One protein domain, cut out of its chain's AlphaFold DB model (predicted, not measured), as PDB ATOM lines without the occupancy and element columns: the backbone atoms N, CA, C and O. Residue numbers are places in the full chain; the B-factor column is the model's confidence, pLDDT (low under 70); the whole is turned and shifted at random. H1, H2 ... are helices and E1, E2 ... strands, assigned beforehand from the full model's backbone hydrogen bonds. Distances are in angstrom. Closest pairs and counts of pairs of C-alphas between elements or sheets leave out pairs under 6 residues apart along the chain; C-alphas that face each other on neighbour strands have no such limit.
ATOM      1  N   TRP A 131     -34.763 -53.946 -54.322       93.25
ATOM      2  CA  TRP A 131     -36.109 -53.450 -54.093       93.25
ATOM      3  C   TRP A 131     -36.218 -51.988 -54.489       93.25
ATOM      4  O   TRP A 131     -35.276 -51.205 -54.376       93.25
ATOM      5  N   SER A 132     -37.384 -51.626 -55.010       93.06
ATOM      6  CA  SER A 132     -37.676 -50.257 -55.414       93.06
ATOM      7  C   SER A 132     -38.980 -49.778 -54.816       93.06
ATOM      8  O   SER A 132     -39.953 -50.532 -54.766       93.06
ATOM      9  N   HIS A 133     -39.000 -48.510 -54.432       91.19
ATOM     10  CA  HIS A 133     -40.137 -47.820 -53.849       91.19
ATOM     11  C   HIS A 133     -40.458 -46.597 -54.697       91.19
ATOM     12  O   HIS A 133     -39.631 -45.696 -54.814       91.19
ATOM     13  N   ASP A 134     -41.654 -46.573 -55.278       88.81
ATOM     14  CA  ASP A 134     -42.190 -45.423 -56.001       88.81
ATOM     15  C   ASP A 134     -43.011 -44.574 -55.024       88.81
ATOM     16  O   ASP A 134     -44.124 -44.940 -54.627       88.81
ATOM     17  N   PHE A 135     -42.463 -43.438 -54.617       83.31
ATOM     18  CA  PHE A 135     -43.110 -42.496 -53.719       83.31
ATOM     19  C   PHE A 135     -43.999 -41.519 -54.491       83.31
ATOM     20  O   PHE A 135     -43.967 -41.408 -55.713       83.31
ATOM     21  N   THR A 136     -44.820 -40.775 -53.760       67.12
ATOM     22  CA  THR A 136     -45.191 -39.431 -54.218       67.12
ATOM     23  C   THR A 136     -44.351 -38.443 -53.473       67.12
ATOM     24  O   THR A 136     -44.686 -38.170 -52.318       67.12
ATOM     25  N   GLY A 137     -43.302 -37.964 -54.132       63.41
ATOM     26  CA  GLY A 137     -42.411 -36.912 -53.673       63.41
ATOM     27  C   GLY A 137     -42.260 -36.840 -52.163       63.41
ATOM     28  O   GLY A 137     -42.995 -36.093 -51.516       63.41
ATOM     29  N   VAL A 138     -41.297 -37.571 -51.600       75.88
ATOM     30  CA  VAL A 138     -40.823 -37.248 -50.248       75.88
ATOM     31  C   VAL A 138     -40.120 -35.899 -50.361       75.88
ATOM     32  O   VAL A 138     -39.050 -35.804 -50.958       75.88
ATOM     33  N   ARG A 139     -40.796 -34.842 -49.908       74.12
ATOM     34  CA  ARG A 139     -40.344 -33.455 -50.063       74.12
ATOM     35  C   ARG A 139     -39.402 -33.064 -48.944       74.12
ATOM     36  O   ARG A 139     -39.587 -33.504 -47.812       74.12
ATOM     37  N   ASP A 140     -38.464 -32.180 -49.268       74.12
ATOM     38  CA  ASP A 140     -37.542 -31.568 -48.305       74.12
ATOM     39  C   ASP A 140     -36.745 -32.611 -47.495       74.12
ATOM     40  O   ASP A 140     -36.378 -32.388 -46.342       74.12
ATOM     41  N   ASN A 141     -36.489 -33.772 -48.105       82.12
ATOM     42  CA  ASN A 141     -35.706 -34.848 -47.524       82.12
ATOM     43  C   ASN A 141     -34.789 -35.473 -48.579       82.12
ATOM     44  O   ASN A 141     -35.250 -36.016 -49.580       82.12
ATOM     45  N   HIS A 142     -33.493 -35.416 -48.303       86.25
ATOM     46  CA  HIS A 142     -32.417 -35.994 -49.102       86.25
ATOM     47  C   HIS A 142     -31.653 -37.077 -48.332       86.25
ATOM     48  O   HIS A 142     -30.594 -37.491 -48.764       86.25
ATOM     49  N   LYS A 143     -32.140 -37.534 -47.178       90.88
ATOM     50  CA  LYS A 143     -31.422 -38.467 -46.309       90.88
ATOM     51  C   LYS A 143     -32.086 -39.830 -46.311       90.88
ATOM     52  O   LYS A 143     -33.244 -39.955 -45.917       90.88
ATOM     53  N   LEU A 144     -31.327 -40.849 -46.697       93.38
ATOM     54  CA  LEU A 144     -31.679 -42.246 -46.463       93.38
ATOM     55  C   LEU A 144     -30.956 -42.726 -45.202       93.38
ATOM     56  O   LEU A 144     -29.736 -42.614 -45.101       93.38
ATOM     57  N   VAL A 145     -31.706 -43.273 -44.247       94.38
ATOM     58  CA  VAL A 145     -31.156 -43.738 -42.966       94.38
ATOM     59  C   VAL A 145     -31.328 -45.248 -42.834       94.38
ATOM     60  O   VAL A 145     -32.444 -45.756 -42.856       94.38
ATOM     61  N   LEU A 146     -30.234 -45.981 -42.669       95.38
ATOM     62  CA  LEU A 146     -30.271 -47.420 -42.417       95.38
ATOM     63  C   LEU A 146     -30.022 -47.690 -40.936       95.38
ATOM     64  O   LEU A 146     -29.022 -47.247 -40.371       95.38
ATOM     65  N   PHE A 147     -30.941 -48.425 -40.321       94.81
ATOM     66  CA  PHE A 147     -30.846 -48.878 -38.941       94.81
ATOM     67  C   PHE A 147     -30.531 -50.372 -38.938       94.81
ATOM     68  O   PHE A 147     -31.269 -51.151 -39.537       94.81
ATOM     69  N   ALA A 148     -29.481 -50.782 -38.238       95.06
ATOM     70  CA  ALA A 148     -29.179 -52.189 -38.001       95.06
ATOM     71  C   ALA A 148     -29.081 -52.462 -36.510       95.06
ATOM     72  O   ALA A 148     -28.400 -51.735 -35.790       95.06
ATOM     73  N   THR A 149     -29.766 -53.498 -36.048       94.56
ATOM     74  CA  THR A 149     -29.772 -53.867 -34.635       94.56
ATOM     75  C   THR A 149     -29.869 -55.372 -34.462       94.56
ATOM     76  O   THR A 149     -30.417 -56.054 -35.325       94.56
ATOM     77  N   SER A 150     -29.338 -55.880 -33.354       92.69
ATOM     78  CA  SER A 150     -29.563 -57.255 -32.899       92.69
ATOM     79  C   SER A 150     -30.752 -57.396 -31.953       92.69
ATOM     80  O   SER A 150     -31.184 -58.518 -31.689       92.69
ATOM     81  N   ASP A 151     -31.325 -56.280 -31.496       92.56
ATOM     82  CA  ASP A 151     -32.439 -56.257 -30.558       92.56
ATOM     83  C   ASP A 151     -33.788 -56.062 -31.290       92.56
ATOM     84  O   ASP A 151     -34.045 -55.004 -31.884       92.56
ATOM     85  N   PRO A 152     -34.703 -57.053 -31.243       88.38
ATOM     86  CA  PRO A 152     -36.040 -56.923 -31.816       88.38
ATOM     87  C   PRO A 152     -36.876 -55.784 -31.213       88.38
ATOM     88  O   PRO A 152     -37.735 -55.232 -31.904       88.38
ATOM     89  N   GLU A 153     -36.663 -55.425 -29.942       88.56
ATOM     90  CA  GLU A 153     -37.347 -54.297 -29.301       88.56
ATOM     91  C   GLU A 153     -36.923 -52.979 -29.951       88.56
ATOM     92  O   GLU A 153     -37.776 -52.170 -30.325       88.56
ATOM     93  N   ILE A 154     -35.623 -52.803 -30.198       90.44
ATOM     94  CA  ILE A 154     -35.100 -51.635 -30.915       90.44
ATOM     95  C   ILE A 154     -35.615 -51.596 -32.348       90.44
ATOM     96  O   ILE A 154     -36.014 -50.529 -32.807       90.44
ATOM     97  N   ALA A 155     -35.664 -52.726 -33.056       87.88
ATOM     98  CA  ALA A 155     -36.206 -52.767 -34.417       87.88
ATOM     99  C   ALA A 155     -37.673 -52.288 -34.466       87.88
ATOM    100  O   ALA A 155     -38.066 -51.528 -35.362       87.88
ATOM    101  N   ASN A 156     -38.473 -52.668 -33.465       82.38
ATOM    102  CA  ASN A 156     -39.848 -52.189 -33.318       82.38
ATOM    103  C   ASN A 156     -39.902 -50.689 -32.993       82.38
ATOM    104  O   ASN A 156     -40.690 -49.972 -33.607       82.38
ATOM    105  N   LEU A 157     -39.046 -50.205 -32.088       84.69
ATOM    106  CA  LEU A 157     -38.959 -48.783 -31.740       84.69
ATOM    107  C   LEU A 157     -38.502 -47.929 -32.920       84.69
ATOM    108  O   LEU A 157     -39.100 -46.896 -33.184       84.69
ATOM    109  N   VAL A 158     -37.498 -48.362 -33.685       86.12
ATOM    110  CA  VAL A 158     -37.100 -47.710 -34.942       86.12
ATOM    111  C   VAL A 158     -38.309 -47.614 -35.859       86.12
ATOM    112  O   VAL A 158     -38.605 -46.542 -36.380       86.12
ATOM    113  N   SER A 159     -39.064 -48.703 -35.989       78.00
ATOM    114  CA  SER A 159     -40.266 -48.751 -36.814       78.00
ATOM    115  C   SER A 159     -41.410 -47.867 -36.319       78.00
ATOM    116  O   SER A 159     -42.357 -47.730 -37.075       78.00
ATOM    117  N   SER A 160     -41.371 -47.233 -35.142       72.38
ATOM    118  CA  SER A 160     -42.416 -46.294 -34.682       72.38
ATOM    119  C   SER A 160     -41.902 -44.883 -34.374       72.38
ATOM    120  O   SER A 160     -42.611 -43.910 -34.613       72.38
ATOM    121  N   GLU A 161     -40.662 -44.763 -33.902       82.06
ATOM    122  CA  GLU A 161     -40.064 -43.552 -33.322       82.06
ATOM    123  C   GLU A 161     -38.962 -42.920 -34.189       82.06
ATOM    124  O   GLU A 161     -38.280 -41.986 -33.746       82.06
ATOM    125  N   ARG A 162     -38.740 -43.419 -35.416       85.00
ATOM    126  CA  ARG A 162     -37.803 -42.778 -36.352       85.00
ATOM    127  C   ARG A 162     -38.241 -41.356 -36.713       85.00
ATOM    128  O   ARG A 162     -39.420 -41.019 -36.672       85.00
ATOM    129  N   ILE A 163     -37.266 -40.528 -37.080       84.19
ATOM    130  CA  ILE A 163     -37.460 -39.129 -37.483       84.19
ATOM    131  C   ILE A 163     -37.471 -38.981 -39.008       84.19
ATOM    132  O   ILE A 163     -38.182 -38.127 -39.534       84.19
ATOM    133  N   TYR A 164     -36.685 -39.793 -39.722       85.31
ATOM    134  CA  TYR A 164     -36.559 -39.689 -41.173       85.31
ATOM    135  C   TYR A 164     -37.530 -40.641 -41.895       85.31
ATOM    136  O   TYR A 164     -37.548 -41.834 -41.588       85.31
ATOM    137  N   PRO A 165     -38.302 -40.155 -42.885       81.50
ATOM    138  CA  PRO A 165     -39.237 -40.968 -43.662       81.50
ATOM    139  C   PRO A 165     -38.577 -42.008 -44.572       81.50
ATOM    140  O   PRO A 165     -39.165 -43.064 -44.799       81.50
ATOM    141  N   LEU A 166     -37.388 -41.728 -45.113       88.88
ATOM    142  CA  LEU A 166     -36.647 -42.659 -45.965       88.88
ATOM    143  C   LEU A 166     -35.692 -43.475 -45.101       88.88
ATOM    144  O   LEU A 166     -34.660 -42.974 -44.653       88.88
ATOM    145  N   PHE A 167     -36.050 -44.732 -44.856       90.06
ATOM    146  CA  PHE A 167     -35.253 -45.614 -44.019       90.06
ATOM    147  C   PHE A 167     -35.421 -47.092 -44.369       90.06
ATOM    148  O   PHE A 167     -36.412 -47.481 -44.989       90.06
ATOM    149  N   GLU A 168     -34.479 -47.900 -43.883       91.06
ATOM    150  CA  GLU A 168     -34.619 -49.351 -43.723       91.06
ATOM    151  C   GLU A 168     -34.254 -49.761 -42.297       91.06
ATOM    152  O   GLU A 168     -33.441 -49.105 -41.641       91.06
ATOM    153  N   SER A 169     -34.812 -50.880 -41.837       90.00
ATOM    154  CA  SER A 169     -34.466 -51.491 -40.552       90.00
ATOM    155  C   SER A 169     -34.089 -52.954 -40.745       90.00
ATOM    156  O   SER A 169     -34.844 -53.725 -41.337       90.00
ATOM    157  N   TRP A 170     -32.883 -53.315 -40.314       90.56
ATOM    158  CA  TRP A 170     -32.295 -54.634 -40.506       90.56
ATOM    159  C   TRP A 170     -32.056 -55.269 -39.140       90.56
ATOM    160  O   TRP A 170     -31.345 -54.720 -38.299       90.56
ATOM    161  N   LEU A 171     -32.654 -56.440 -38.930       88.69
ATOM    162  CA  LEU A 171     -32.370 -57.263 -37.763       88.69
ATOM    163  C   LEU A 171     -31.176 -58.163 -38.099       88.69
ATOM    164  O   LEU A 171     -31.292 -59.074 -38.921       88.69
ATOM    165  N   VAL A 172     -30.030 -57.864 -37.500       89.12
ATOM    166  CA  VAL A 172     -28.745 -58.531 -37.738       89.12
ATOM    167  C   VAL A 172     -28.400 -59.349 -36.500       89.12
ATOM    168  O   VAL A 172     -28.747 -58.965 -35.391       89.12
ATOM    169  N   GLN A 173     -27.741 -60.492 -36.650       87.19
ATOM    170  CA  GLN A 173     -27.282 -61.216 -35.465       87.19
ATOM    171  C   GLN A 173     -26.191 -60.432 -34.736       87.19
ATOM    172  O   GLN A 173     -25.430 -59.696 -35.363       87.19
ATOM    173  N   GLU A 174     -26.113 -60.609 -33.421       87.69
ATOM    174  CA  GLU A 174     -25.176 -59.884 -32.561       87.69
ATOM    175  C   GLU A 174     -23.724 -60.055 -33.031       87.69
ATOM    176  O   GLU A 174     -23.000 -59.072 -33.167       87.69
ATOM    177  N   GLU A 175     -23.342 -61.274 -33.422       87.94
ATOM    178  CA  GLU A 175     -22.017 -61.607 -33.952       87.94
ATOM    179  C   GLU A 175     -21.656 -60.912 -35.277       87.94
ATOM    180  O   GLU A 175     -20.483 -60.843 -35.632       87.94
ATOM    181  N   HIS A 176     -22.642 -60.401 -36.016       87.75
ATOM    182  CA  HIS A 176     -22.446 -59.741 -37.311       87.75
ATOM    183  C   HIS A 176     -22.668 -58.228 -37.251       87.75
ATOM    184  O   HIS A 176     -22.502 -57.543 -38.263       87.75
ATOM    185  N   LEU A 177     -23.059 -57.694 -36.091       88.50
ATOM    186  CA  LEU A 177     -23.408 -56.285 -35.958       88.50
ATOM    187  C   LEU A 177     -22.181 -55.378 -36.148       88.50
ATOM    188  O   LEU A 177     -22.281 -54.374 -36.850       88.50
ATOM    189  N   GLU A 178     -21.017 -55.759 -35.615       88.94
ATOM    190  CA  GLU A 178     -19.774 -54.980 -35.763       88.94
ATOM    191  C   GLU A 178     -19.328 -54.864 -37.233       88.94
ATOM    192  O   GLU A 178     -18.944 -53.786 -37.698       88.94
ATOM    193  N   ASP A 179     -19.455 -55.953 -37.995       90.75
ATOM    194  CA  ASP A 179     -19.080 -56.024 -39.413       90.75
ATOM    195  C   ASP A 179     -20.162 -55.477 -40.359       90.75
ATOM    196  O   ASP A 179     -19.943 -55.373 -41.577       90.75
ATOM    197  N   PHE A 180     -21.324 -55.087 -39.825       90.19
ATOM    198  CA  PHE A 180     -22.455 -54.614 -40.615       90.19
ATOM    199  C   PHE A 180     -22.096 -53.384 -41.454       90.19
ATOM    200  O   PHE A 180     -22.300 -53.384 -42.666       90.19
ATOM    201  N   VAL A 181     -21.536 -52.338 -40.836       92.19
ATOM    202  CA  VAL A 181     -21.264 -51.059 -41.520       92.19
ATOM    203  C   VAL A 181     -20.205 -51.203 -42.625       92.19
ATOM    204  O   VAL A 181     -20.448 -50.718 -43.736       92.19
ATOM    205  N   PRO A 182     -19.055 -51.877 -42.401       92.62
ATOM    206  CA  PRO A 182     -18.108 -52.171 -43.476       92.62
ATOM    207  C   PRO A 182     -18.730 -52.981 -44.619       92.62
ATOM    208  O   PRO A 182     -18.534 -52.644 -45.790       92.62
ATOM    209  N   THR A 183     -19.513 -54.015 -44.292       91.44
ATOM    210  CA  THR A 183     -20.167 -54.874 -45.290       91.44
ATOM    211  C   THR A 183     -21.171 -54.085 -46.119       91.44
ATOM    212  O   THR A 183     -21.146 -54.146 -47.349       91.44
ATOM    213  N   LEU A 184     -22.013 -53.289 -45.461       92.25
ATOM    214  CA  LEU A 184     -22.999 -52.417 -46.087       92.25
ATOM    215  C   LEU A 184     -22.339 -51.467 -47.092       92.25
ATOM    216  O   LEU A 184     -22.757 -51.405 -48.243       92.25
ATOM    217  N   ARG A 185     -21.250 -50.791 -46.700       91.94
ATOM    218  CA  ARG A 185     -20.493 -49.884 -47.583       91.94
ATOM    219  C   ARG A 185     -19.921 -50.570 -48.821       91.94
ATOM    220  O   ARG A 185     -19.805 -49.952 -49.876       91.94
ATOM    221  N   ALA A 186     -19.540 -51.839 -48.701       91.56
ATOM    222  CA  ALA A 186     -18.975 -52.597 -49.810       91.56
ATOM    223  C   ALA A 186     -20.039 -53.123 -50.792       91.56
ATOM    224  O   ALA A 186     -19.717 -53.403 -51.949       91.56
ATOM    225  N   THR A 187     -21.285 -53.281 -50.343       93.38
ATOM    226  CA  THR A 187     -22.298 -54.092 -51.038       93.38
ATOM    227  C   THR A 187     -23.550 -53.323 -51.438       93.38
ATOM    228  O   THR A 187     -24.175 -53.692 -52.431       93.38
ATOM    229  N   LEU A 188     -23.894 -52.251 -50.721       95.25
ATOM    230  CA  LEU A 188     -25.080 -51.456 -50.996       95.25
ATOM    231  C   LEU A 188     -24.853 -50.503 -52.173       95.25
ATOM    232  O   LEU A 188     -23.915 -49.705 -52.199       95.25
ATOM    233  N   GLU A 189     -25.788 -50.535 -53.110       96.50
ATOM    234  CA  GLU A 189     -25.949 -49.553 -54.170       96.50
ATOM    235  C   GLU A 189     -27.319 -48.886 -54.038       96.50
ATOM    236  O   GLU A 189     -28.340 -49.545 -53.820       96.50
ATOM    237  N   VAL A 190     -27.340 -47.565 -54.195       96.50
ATOM    238  CA  VAL A 190     -28.545 -46.743 -54.085       96.50
ATOM    239  C   VAL A 190     -28.757 -46.003 -55.398       96.50
ATOM    240  O   VAL A 190     -27.841 -45.395 -55.949       96.50
ATOM    241  N   GLY A 191     -29.970 -46.099 -55.932       95.31
ATOM    242  CA  GLY A 191     -30.441 -45.369 -57.101       95.31
ATOM    243  C   GLY A 191     -31.639 -44.511 -56.725       95.31
ATOM    244  O   GLY A 191     -32.419 -44.866 -55.839       95.31
ATOM    245  N   VAL A 192     -31.800 -43.382 -57.403       94.88
ATOM    246  CA  VAL A 192     -32.824 -42.397 -57.062       94.88
ATOM    247  C   VAL A 192     -33.446 -41.800 -58.315       94.88
ATOM    248  O   VAL A 192     -32.767 -41.531 -59.301       94.88
ATOM    249  N   SER A 193     -34.756 -41.579 -58.285       94.06
ATOM    250  CA  SER A 193     -35.401 -40.609 -59.171       94.06
ATOM    251  C   SER A 193     -35.902 -39.450 -58.332       94.06
ATOM    252  O   SER A 193     -36.598 -39.674 -57.338       94.06
ATOM    253  N   TYR A 194     -35.542 -38.234 -58.716       92.56
ATOM    254  CA  TYR A 194     -35.873 -37.034 -57.961       92.56
ATOM    255  C   TYR A 194     -36.327 -35.901 -58.870       92.56
ATOM    256  O   TYR A 194     -36.014 -35.881 -60.060       92.56
ATOM    257  N   THR A 195     -37.059 -34.962 -58.286       91.12
ATOM    258  CA  THR A 195     -37.379 -33.682 -58.914       91.12
ATOM    259  C   THR A 195     -36.477 -32.605 -58.320       91.12
ATOM    260  O   THR A 195     -36.282 -32.577 -57.101       91.12
ATOM    261  N   ASP A 196     -35.907 -31.744 -59.161       90.56
ATOM    262  CA  ASP A 196     -35.138 -30.577 -58.716       90.56
ATOM    263  C   ASP A 196     -36.044 -29.384 -58.339       90.56
ATOM    264  O   ASP A 196     -37.268 -29.426 -58.497       90.56
ATOM    265  N   GLU A 197     -35.458 -28.293 -57.839       87.88
ATOM    266  CA  GLU A 197     -36.202 -27.066 -57.498       87.88
ATOM    267  C   GLU A 197     -36.889 -26.395 -58.705       87.88
ATOM    268  O   GLU A 197     -37.844 -25.632 -58.535       87.88
ATOM    269  N   LEU A 198     -36.433 -26.685 -59.928       89.38
ATOM    270  CA  LEU A 198     -37.000 -26.171 -61.177       89.38
ATOM    271  C   LEU A 198     -38.143 -27.053 -61.711       89.38
ATOM    272  O   LEU A 198     -38.806 -26.679 -62.680       89.38
ATOM    273  N   GLY A 199     -38.403 -28.199 -61.076       87.38
ATOM    274  CA  GLY A 199     -39.435 -29.149 -61.476       87.38
ATOM    275  C   GLY A 199     -38.984 -30.180 -62.517       87.38
ATOM    276  O   GLY A 199     -39.836 -30.912 -63.029       87.38
ATOM    277  N   ASN A 200     -37.692 -30.258 -62.853       91.88
ATOM    278  CA  ASN A 200     -37.188 -31.281 -63.770       91.88
ATOM    279  C   ASN A 200     -36.988 -32.603 -63.034       91.88
ATOM    280  O   ASN A 200     -36.524 -32.633 -61.897       91.88
ATOM    281  N   VAL A 201     -37.311 -33.702 -63.715       91.31
ATOM    282  CA  VAL A 201     -37.159 -35.055 -63.180       91.31
ATOM    283  C   VAL A 201     -35.844 -35.652 -63.659       91.31
ATOM    284  O   VAL A 201     -35.590 -35.726 -64.861       91.31
ATOM    285  N   HIS A 202     -35.060 -36.148 -62.710       93.31
ATOM    286  CA  HIS A 202     -33.765 -36.777 -62.928       93.31
ATOM    287  C   HIS A 202     -33.801 -38.224 -62.453       93.31
ATOM    288  O   HIS A 202     -34.477 -38.556 -61.478       93.31
ATOM    289  N   HIS A 203     -33.069 -39.097 -63.141       94.19
ATOM    290  CA  HIS A 203     -32.968 -40.511 -62.794       94.19
ATOM    291  C   HIS A 203     -31.502 -40.928 -62.717       94.19
ATOM    292  O   HIS A 203     -30.784 -40.906 -63.716       94.19
ATOM    293  N   VAL A 204     -31.098 -41.403 -61.545       94.56
ATOM    294  CA  VAL A 204     -29.757 -41.908 -61.260       94.56
ATOM    295  C   VAL A 204     -29.860 -43.414 -61.002       94.56
ATOM    296  O   VAL A 204     -30.565 -43.825 -60.075       94.56
ATOM    297  N   PRO A 205     -29.209 -44.265 -61.819       94.19
ATOM    298  CA  PRO A 205     -29.215 -45.706 -61.591       94.19
ATOM    299  C   PRO A 205     -28.483 -46.065 -60.285       94.19
ATOM    300  O   PRO A 205     -27.667 -45.269 -59.814       94.19
ATOM    301  N   PRO A 206     -28.738 -47.259 -59.713       95.31
ATOM    302  CA  PRO A 206     -28.038 -47.715 -58.521       95.31
ATOM    303  C   PRO A 206     -26.522 -47.658 -58.683       95.31
ATOM    304  O   PRO A 206     -25.969 -48.171 -59.655       95.31
ATOM    305  N   ARG A 207     -25.868 -47.004 -57.726       94.19
ATOM    306  CA  ARG A 207     -24.414 -46.958 -57.590       94.19
ATOM    307  C   ARG A 207     -24.044 -46.870 -56.118       94.19
ATOM    308  O   ARG A 207     -24.883 -46.552 -55.276       94.19
ATOM    309  N   ARG A 208     -22.785 -47.157 -55.802       93.12
ATOM    310  CA  ARG A 208     -22.274 -46.981 -54.441       93.12
ATOM    311  C   ARG A 208     -22.307 -45.508 -54.052       93.12
ATOM    312  O   ARG A 208     -22.027 -44.642 -54.881       93.12
ATOM    313  N   LEU A 209     -22.642 -45.275 -52.794       90.88
ATOM    314  CA  LEU A 209     -22.769 -43.961 -52.193       90.88
ATOM    315  C   LEU A 209     -21.934 -43.932 -50.917       90.88
ATOM    316  O   LEU A 209     -21.900 -44.922 -50.176       90.88
ATOM    317  N   ASP A 210     -21.258 -42.815 -50.681       90.62
ATOM    318  CA  ASP A 210     -20.556 -42.615 -49.422       90.62
ATOM    319  C   ASP A 210     -21.571 -42.545 -48.275       90.62
ATOM    320  O   ASP A 210     -22.726 -42.154 -48.440       90.62
ATOM    321  N   SER A 211     -21.158 -43.016 -47.103       92.38
ATOM    322  CA  SER A 211     -22.039 -43.094 -45.943       92.38
ATOM    323  C   SER A 211     -21.324 -42.725 -44.665       92.38
ATOM    324  O   SER A 211     -20.158 -43.075 -44.453       92.38
ATOM    325  N   GLU A 212     -22.059 -42.089 -43.763       94.50
ATOM    326  CA  GLU A 212     -21.575 -41.723 -42.442       94.50
ATOM    327  C   GLU A 212     -22.210 -42.629 -41.386       94.50
ATOM    328  O   GLU A 212     -23.430 -42.773 -41.309       94.50
ATOM    329  N   GLN A 213     -21.378 -43.250 -40.548       95.88
ATOM    330  CA  GLN A 213     -21.884 -43.920 -39.358       95.88
ATOM    331  C   GLN A 213     -22.138 -42.867 -38.286       95.88
ATOM    332  O   GLN A 213     -21.228 -42.143 -37.875       95.88
ATOM    333  N   VAL A 214     -23.374 -42.804 -37.811       95.69
ATOM    334  CA  VAL A 214     -23.798 -41.815 -36.827       95.69
ATOM    335  C   VAL A 214     -23.199 -42.153 -35.463       95.69
ATOM    336  O   VAL A 214     -23.265 -43.289 -34.994       95.69
ATOM    337  N   ALA A 215     -22.648 -41.150 -34.780       94.12
ATOM    338  CA  ALA A 215     -22.146 -41.326 -33.423       94.12
ATOM    339  C   ALA A 215     -23.299 -41.499 -32.414       94.12
ATOM    340  O   ALA A 215     -24.294 -40.783 -32.491       94.12
ATOM    341  N   LEU A 216     -23.119 -42.340 -31.384       91.62
ATOM    342  CA  LEU A 216     -24.127 -42.615 -30.337       91.62
ATOM    343  C   LEU A 216     -24.797 -41.353 -29.758       91.62
ATOM    344  O   LEU A 216     -26.010 -41.306 -29.570       91.62
ATOM    345  N   ARG A 217     -24.022 -40.283 -29.537       91.94
ATOM    346  CA  ARG A 217     -24.506 -38.987 -29.015       91.94
ATOM    347  C   ARG A 217     -25.494 -38.250 -29.933       91.94
ATOM    348  O   ARG A 217     -26.048 -37.232 -29.536       91.94
ATOM    349  N   GLN A 218     -25.633 -38.687 -31.181       94.00
ATOM    350  CA  GLN A 218     -26.505 -38.093 -32.192       94.00
ATOM    351  C   GLN A 218     -27.731 -38.962 -32.491       94.00
ATOM    352  O   GLN A 218     -28.555 -38.530 -33.290       94.00
ATOM    353  N   PHE A 219     -27.891 -40.132 -31.860       93.62
ATOM    354  CA  PHE A 219     -28.995 -41.059 -32.152       93.62
ATOM    355  C   PHE A 219     -30.370 -40.411 -32.007       93.62
ATOM    356  O   PHE A 219     -31.228 -40.620 -32.860       93.62
ATOM    357  N   ASP A 220     -30.537 -39.524 -31.023       90.75
ATOM    358  CA  ASP A 220     -31.798 -38.811 -30.781       90.75
ATOM    359  C   ASP A 220     -32.207 -37.875 -31.943       90.75
ATOM    360  O   ASP A 220     -33.336 -37.388 -31.985       90.75
ATOM    361  N   ARG A 221     -31.310 -37.619 -32.914       90.81
ATOM    362  CA  ARG A 221     -31.626 -36.914 -34.173       90.81
ATOM    363  C   ARG A 221     -32.268 -37.813 -35.230       90.81
ATOM    364  O   ARG A 221     -32.817 -37.287 -36.193       90.81
ATOM    365  N   TYR A 222     -32.193 -39.131 -35.066       90.69
ATOM    366  CA  TYR A 222     -32.656 -40.127 -36.037       90.69
ATOM    367  C   TYR A 222     -33.794 -40.990 -35.500       90.69
ATOM    368  O   TYR A 222     -34.689 -41.346 -36.262       90.69
ATOM    369  N   VAL A 223     -33.776 -41.314 -34.208       89.31
ATOM    370  CA  VAL A 223     -34.777 -42.159 -33.549       89.31
ATOM    371  C   VAL A 223     -34.908 -41.772 -32.081       89.31
ATOM    372  O   VAL A 223     -33.913 -41.473 -31.420       89.31
ATOM    373  N   ARG A 224     -36.135 -41.770 -31.555       87.88
ATOM    374  CA  ARG A 224     -36.385 -41.514 -30.130       87.88
ATOM    375  C   ARG A 224     -36.403 -42.835 -29.371       87.88
ATOM    376  O   ARG A 224     -37.351 -43.602 -29.480       87.88
ATOM    377  N   LEU A 225     -35.346 -43.098 -28.607       87.81
ATOM    378  CA  LEU A 225     -35.226 -44.315 -27.803       87.81
ATOM    379  C   LEU A 225     -35.425 -44.002 -26.313       87.81
ATOM    380  O   LEU A 225     -34.832 -43.036 -25.825       87.81
ATOM    381  N   PRO A 226     -36.204 -44.814 -25.574       88.12
ATOM    382  CA  PRO A 226     -36.299 -44.719 -24.119       88.12
ATOM    383  C   PRO A 226     -34.932 -44.852 -23.425       88.12
ATOM    384  O   PRO A 226     -34.044 -45.548 -23.911       88.12
ATOM    385  N   ASP A 227     -34.783 -44.245 -22.243       83.50
ATOM    386  CA  ASP A 227     -33.510 -44.205 -21.495       83.50
ATOM    387  C   ASP A 227     -32.995 -45.585 -21.031       83.50
ATOM    388  O   ASP A 227     -31.827 -45.716 -20.672       83.50
ATOM    389  N   GLY A 228     -33.850 -46.615 -21.027       82.31
ATOM    390  CA  GLY A 228     -33.506 -47.982 -20.613       82.31
ATOM    391  C   GLY A 228     -33.045 -48.914 -21.739       82.31
ATOM    392  O   GLY A 228     -32.688 -50.052 -21.453       82.31
ATOM    393  N   VAL A 229     -33.074 -48.456 -22.994       87.62
ATOM    394  CA  VAL A 229     -32.707 -49.266 -24.164       87.62
ATOM    395  C   VAL A 229     -31.194 -49.261 -24.364       87.62
ATOM    396  O   VAL A 229     -30.565 -48.199 -24.340       87.62
ATOM    397  N   ASP A 230     -30.608 -50.433 -24.619       88.56
ATOM    398  CA  ASP A 230     -29.187 -50.534 -24.939       88.56
ATOM    399  C   ASP A 230     -28.892 -50.021 -26.353       88.56
ATOM    400  O   ASP A 230     -28.948 -50.744 -27.348       88.56
ATOM    401  N   ARG A 231     -28.520 -48.744 -26.430       89.44
ATOM    402  CA  ARG A 231     -28.171 -48.069 -27.687       89.44
ATOM    403  C   ARG A 231     -26.927 -48.659 -28.368       89.44
ATOM    404  O   ARG A 231     -26.709 -48.344 -29.532       89.44
ATOM    405  N   GLN A 232     -26.105 -49.465 -27.686       89.25
ATOM    406  CA  GLN A 232     -24.906 -50.067 -28.291       89.25
ATOM    407  C   GLN A 232     -25.254 -51.164 -29.296       89.25
ATOM    408  O   GLN A 232     -24.540 -51.335 -30.281       89.25
ATOM    409  N   SER A 233     -26.395 -51.827 -29.106       91.81
ATOM    410  CA  SER A 233     -26.932 -52.826 -30.032       91.81
ATOM    411  C   SER A 233     -27.572 -52.221 -31.293       91.81
ATOM    412  O   SER A 233     -28.227 -52.930 -32.057       91.81
ATOM    413  N   LEU A 234     -27.406 -50.912 -31.533       94.69
ATOM    414  CA  LEU A 234     -27.923 -50.194 -32.695       94.69
ATOM    415  C   LEU A 234     -26.794 -49.485 -33.453       94.69
ATOM    416  O   LEU A 234     -26.030 -48.689 -32.905       94.69
ATOM    417  N   HIS A 235     -26.761 -49.697 -34.761       96.00
ATOM    418  CA  HIS A 235     -25.982 -48.913 -35.704       96.00
ATOM    419  C   HIS A 235     -26.905 -48.127 -36.625       96.00
ATOM    420  O   HIS A 235     -27.874 -48.657 -37.167       96.00
ATOM    421  N   ILE A 236     -26.582 -46.848 -36.802       96.56
ATOM    422  CA  ILE A 236     -27.294 -45.947 -37.701       96.56
ATOM    423  C   ILE A 236     -26.296 -45.473 -38.751       96.56
ATOM    424  O   ILE A 236     -25.223 -44.965 -38.411       96.56
ATOM    425  N   VAL A 237     -26.655 -45.652 -40.015       96.75
ATOM    426  CA  VAL A 237     -25.858 -45.231 -41.165       96.75
ATOM    427  C   VAL A 237     -26.679 -44.251 -41.990       96.75
ATOM    428  O   VAL A 237     -27.796 -44.561 -42.401       96.75
ATOM    429  N   GLU A 238     -26.129 -43.063 -42.208       96.00
ATOM    430  CA  GLU A 238     -26.729 -42.015 -43.028       96.00
ATOM    431  C   GLU A 238     -26.121 -42.017 -44.433       96.00
ATOM    432  O   GLU A 238     -24.906 -42.156 -44.601       96.00
ATOM    433  N   PHE A 239     -26.987 -41.821 -45.425       95.31
ATOM    434  CA  PHE A 239     -26.648 -41.580 -46.819       95.31
ATOM    435  C   PHE A 239     -27.266 -40.253 -47.262       95.31
ATOM    436  O   PHE A 239     -28.482 -40.068 -47.126       95.31
ATOM    437  N   ASP A 240     -26.448 -39.366 -47.824       93.19
ATOM    438  CA  ASP A 240     -26.923 -38.136 -48.453       93.19
ATOM    439  C   ASP A 240     -27.224 -38.391 -49.937       93.19
ATOM    440  O   ASP A 240     -26.351 -38.686 -50.750       93.19
ATOM    441  N   LEU A 241     -28.495 -38.305 -50.311       91.81
ATOM    442  CA  LEU A 241     -28.962 -38.491 -51.681       91.81
ATOM    443  C   LEU A 241     -28.598 -37.305 -52.586       91.81
ATOM    444  O   LEU A 241     -28.670 -37.457 -53.807       91.81
ATOM    445  N   HIS A 242     -28.178 -36.155 -52.041       91.12
ATOM    446  CA  HIS A 242     -27.575 -35.090 -52.846       91.12
ATOM    447  C   HIS A 242     -26.263 -35.531 -53.493       91.12
ATOM    448  O   HIS A 242     -25.994 -35.123 -54.617       91.12
ATOM    449  N   ASP A 243     -25.508 -36.434 -52.867       90.25
ATOM    450  CA  ASP A 243     -24.266 -36.964 -53.445       90.25
ATOM    451  C   ASP A 243     -24.530 -37.812 -54.707       90.25
ATOM    452  O   ASP A 243     -23.634 -38.058 -55.521       90.25
ATOM    453  N   LEU A 244     -25.781 -38.249 -54.912       88.19
ATOM    454  CA  LEU A 244     -26.206 -38.892 -56.153       88.19
ATOM    455  C   LEU A 244     -26.585 -37.893 -57.251       88.19
ATOM    456  O   LEU A 244     -26.584 -38.300 -58.416       88.19
ATOM    457  N   ALA A 245     -26.916 -36.649 -56.906       86.56
ATOM    458  CA  ALA A 245     -27.309 -35.607 -57.845       86.56
ATOM    459  C   ALA A 245     -26.095 -34.981 -58.551       86.56
ATOM    460  O   ALA A 245     -24.955 -35.099 -58.102       86.56
ATOM    461  N   ASP A 246     -26.340 -34.327 -59.689       82.75
ATOM    462  CA  ASP A 246     -25.301 -33.528 -60.337       82.75
ATOM    463  C   ASP A 246     -25.029 -32.262 -59.501       82.75
ATOM    464  O   ASP A 246     -25.947 -31.779 -58.835       82.75
ATOM    465  N   PRO A 247     -23.816 -31.674 -59.553       80.62
ATOM    466  CA  PRO A 247     -23.452 -30.518 -58.721       80.62
ATOM    467  C   PRO A 247     -24.385 -29.305 -58.852       80.62
ATOM    468  O   PRO A 247     -24.474 -28.495 -57.932       80.62
ATOM    469  N   ASP A 248     -25.075 -29.188 -59.988       82.75
ATOM    470  CA  ASP A 248     -25.983 -28.083 -60.298       82.75
ATOM    471  C   ASP A 248     -27.448 -28.384 -59.915       82.75
ATOM    472  O   ASP A 248     -28.323 -27.535 -60.098       82.75
ATOM    473  N   HIS A 249     -27.744 -29.583 -59.399       84.81
ATOM    474  CA  HIS A 249     -29.097 -30.017 -59.059       84.81
ATOM    475  C   HIS A 249     -29.290 -30.114 -57.544       84.81
ATOM    476  O   HIS A 249     -28.640 -30.897 -56.852       84.81
ATOM    477  N   VAL A 250     -30.274 -29.378 -57.030       85.31
ATOM    478  CA  VAL A 250     -30.745 -29.532 -55.650       85.31
ATOM    479  C   VAL A 250     -31.967 -30.444 -55.653       85.31
ATOM    480  O   VAL A 250     -32.976 -30.143 -56.287       85.31
ATOM    481  N   VAL A 251     -31.868 -31.570 -54.948       85.88
ATOM    482  CA  VAL A 251     -32.954 -32.543 -54.768       85.88
ATOM    483  C   VAL A 251     -34.086 -31.902 -53.958       85.88
ATOM    484  O   VAL A 251     -33.944 -31.692 -52.757       85.88
ATOM    485  N   ALA A 252     -35.218 -31.616 -54.603       85.81
ATOM    486  CA  ALA A 252     -36.397 -31.041 -53.952       85.81
ATOM    487  C   ALA A 252     -37.385 -32.121 -53.478       85.81
ATOM    488  O   ALA A 252     -37.992 -32.005 -52.407       85.81
ATOM    489  N   SER A 253     -37.555 -33.189 -54.265       87.12
ATOM    490  CA  SER A 253     -38.379 -34.338 -53.880       87.12
ATOM    491  C   SER A 253     -37.843 -35.660 -54.403       87.12
ATOM    492  O   SER A 253     -37.395 -35.756 -55.542       87.12
ATOM    493  N   ILE A 254     -37.949 -36.707 -53.584       89.94
ATOM    494  CA  ILE A 254     -37.631 -38.082 -53.980       89.94
ATOM    495  C   ILE A 254     -38.897 -38.765 -54.496       89.94
ATOM    496  O   ILE A 254     -39.861 -38.950 -53.750       89.94
ATOM    497  N   GLU A 255     -38.886 -39.166 -55.765       89.25
ATOM    498  CA  GLU A 255     -39.998 -39.863 -56.424       89.25
ATOM    499  C   GLU A 255     -39.803 -41.378 -56.446       89.25
ATOM    500  O   GLU A 255     -40.770 -42.131 -56.379       89.25
ATOM    501  N   ARG A 256     -38.554 -41.847 -56.516       92.31
ATOM    502  CA  ARG A 256     -38.237 -43.276 -56.489       92.31
ATOM    503  C   ARG A 256     -36.933 -43.521 -55.757       92.31
ATOM    504  O   ARG A 256     -35.955 -42.824 -56.009       92.31
ATOM    505  N   LEU A 257     -36.909 -44.553 -54.926       94.00
ATOM    506  CA  LEU A 257     -35.693 -45.105 -54.334       94.00
ATOM    507  C   LEU A 257     -35.513 -46.537 -54.826       94.00
ATOM    508  O   LEU A 257     -36.465 -47.317 -54.831       94.00
ATOM    509  N   VAL A 258     -34.303 -46.878 -55.245       95.62
ATOM    510  CA  VAL A 258     -33.905 -48.238 -55.607       95.62
ATOM    511  C   VAL A 258     -32.728 -48.609 -54.728       95.62
ATOM    512  O   VAL A 258     -31.721 -47.911 -54.725       95.62
ATOM    513  N   MET A 259     -32.850 -49.707 -54.000       95.06
ATOM    514  CA  MET A 259     -31.762 -50.263 -53.213       95.06
ATOM    515  C   MET A 259     -31.399 -51.619 -53.778       95.06
ATOM    516  O   MET A 259     -32.270 -52.442 -54.075       95.06
ATOM    517  N   LYS A 260     -30.102 -51.832 -53.934       95.75
ATOM    518  CA  LYS A 260     -29.532 -53.091 -54.371       95.75
ATOM    519  C   LYS A 260     -28.444 -53.488 -53.393       95.75
ATOM    520  O   LYS A 260     -27.617 -52.666 -53.022       95.75
TER     521      LYS A 260
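AT A GLANCE: This is residues 131 to 260 of the 357 residues of an uncharacterized protein of Pseudonocardia sp. CNS-139 (UniProt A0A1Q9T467). Two sheets sit one after the other along the longest axis: at one end a twisted slab of four strands, E1, E7, E4 and E5, and toward the other end a smaller sheet, E3, E2 and E6, between H1 on one face and H2 on the other. The short helix H4 follows E6 directly and packs on the larger sheet, and a loop, residues 222 to 233, links H3 to E6. The 130 printed residues run E1 E2 H1 E3 H2 E4 E5 H3 E6 H4 E7; the larger sheet is all antiparallel, the smaller mixed, and the class is mixed, helices and strands. The whole is compact, with a radius of gyration of the C-alphas of 15.1 A and spans of 46 by 28 by 24 A.

HOW THE PARTS SIT: Start at E1, residues 131 to 139, antiparallel to E7, residues 251 to 260: N 133 and O 257 are 2.8 A apart. E1 bends by 78 degrees at residue 136, and E7 by 73 degrees at residue 255. E7 is also the antiparallel neighbour of E4, residues 189 to 196, with N 191 and O 258 at 2.8 A. E4 forms a hairpin with E5, residues 201 to 207; look at N 202 and O 194, 2.8 A. In the other sheet, E2, residues 143 to 149, is antiparallel to E6, residues 234 to 240, with N 146 and O 237 at 2.8 A. E2 is parallel to E3, residues 167 to 171, with N 170 and O 147 at 2.8 A. H1, residues 152 to 161, completes a strand-helix-strand unit, two parallel neighbour strands with a helix between, whose crossover is right-handed. H1 runs along the strands at a height over the sheet of 8.8 A; its Ala 155 and Ser 169 of E3 have the closest C-alphas, 6.5 A. On the opposite face is H2, residues 174 to 187, at a height of 9.5 A. H3, residues 216 to 221, only grazes this sheet. H4, residues 241 to 244, is on the larger sheet at a height of 7.6 A. Every O i to N i+4 pair is within hydrogen-bond range in H1, 6 of 10 in H2 and 0 of 2 in H3, where 2 of 3 O i to N i+3 pairs are; H4 is too short for an i+4 pair.

IN THESE COORDINATES: Find C-alpha 131 at (-36.109, -53.450, -54.093), where E1 begins; it spans 20.8 A. E4 measures 21.6 A, E6 19.9 A and H2 19.6 A. E7 ends at C-alpha 260, (-29.532, -53.091, -54.371), 6.6 A from C-alpha 131.

THE WHOLE: The C-alphas farthest apart, of Glu 175 and Leu 198, are 47.1 A apart. The printed part has no cut. The link from H3 to E6 is long. Mean pLDDT of the printed part is 89.5, under 70 at residues 136 to 137.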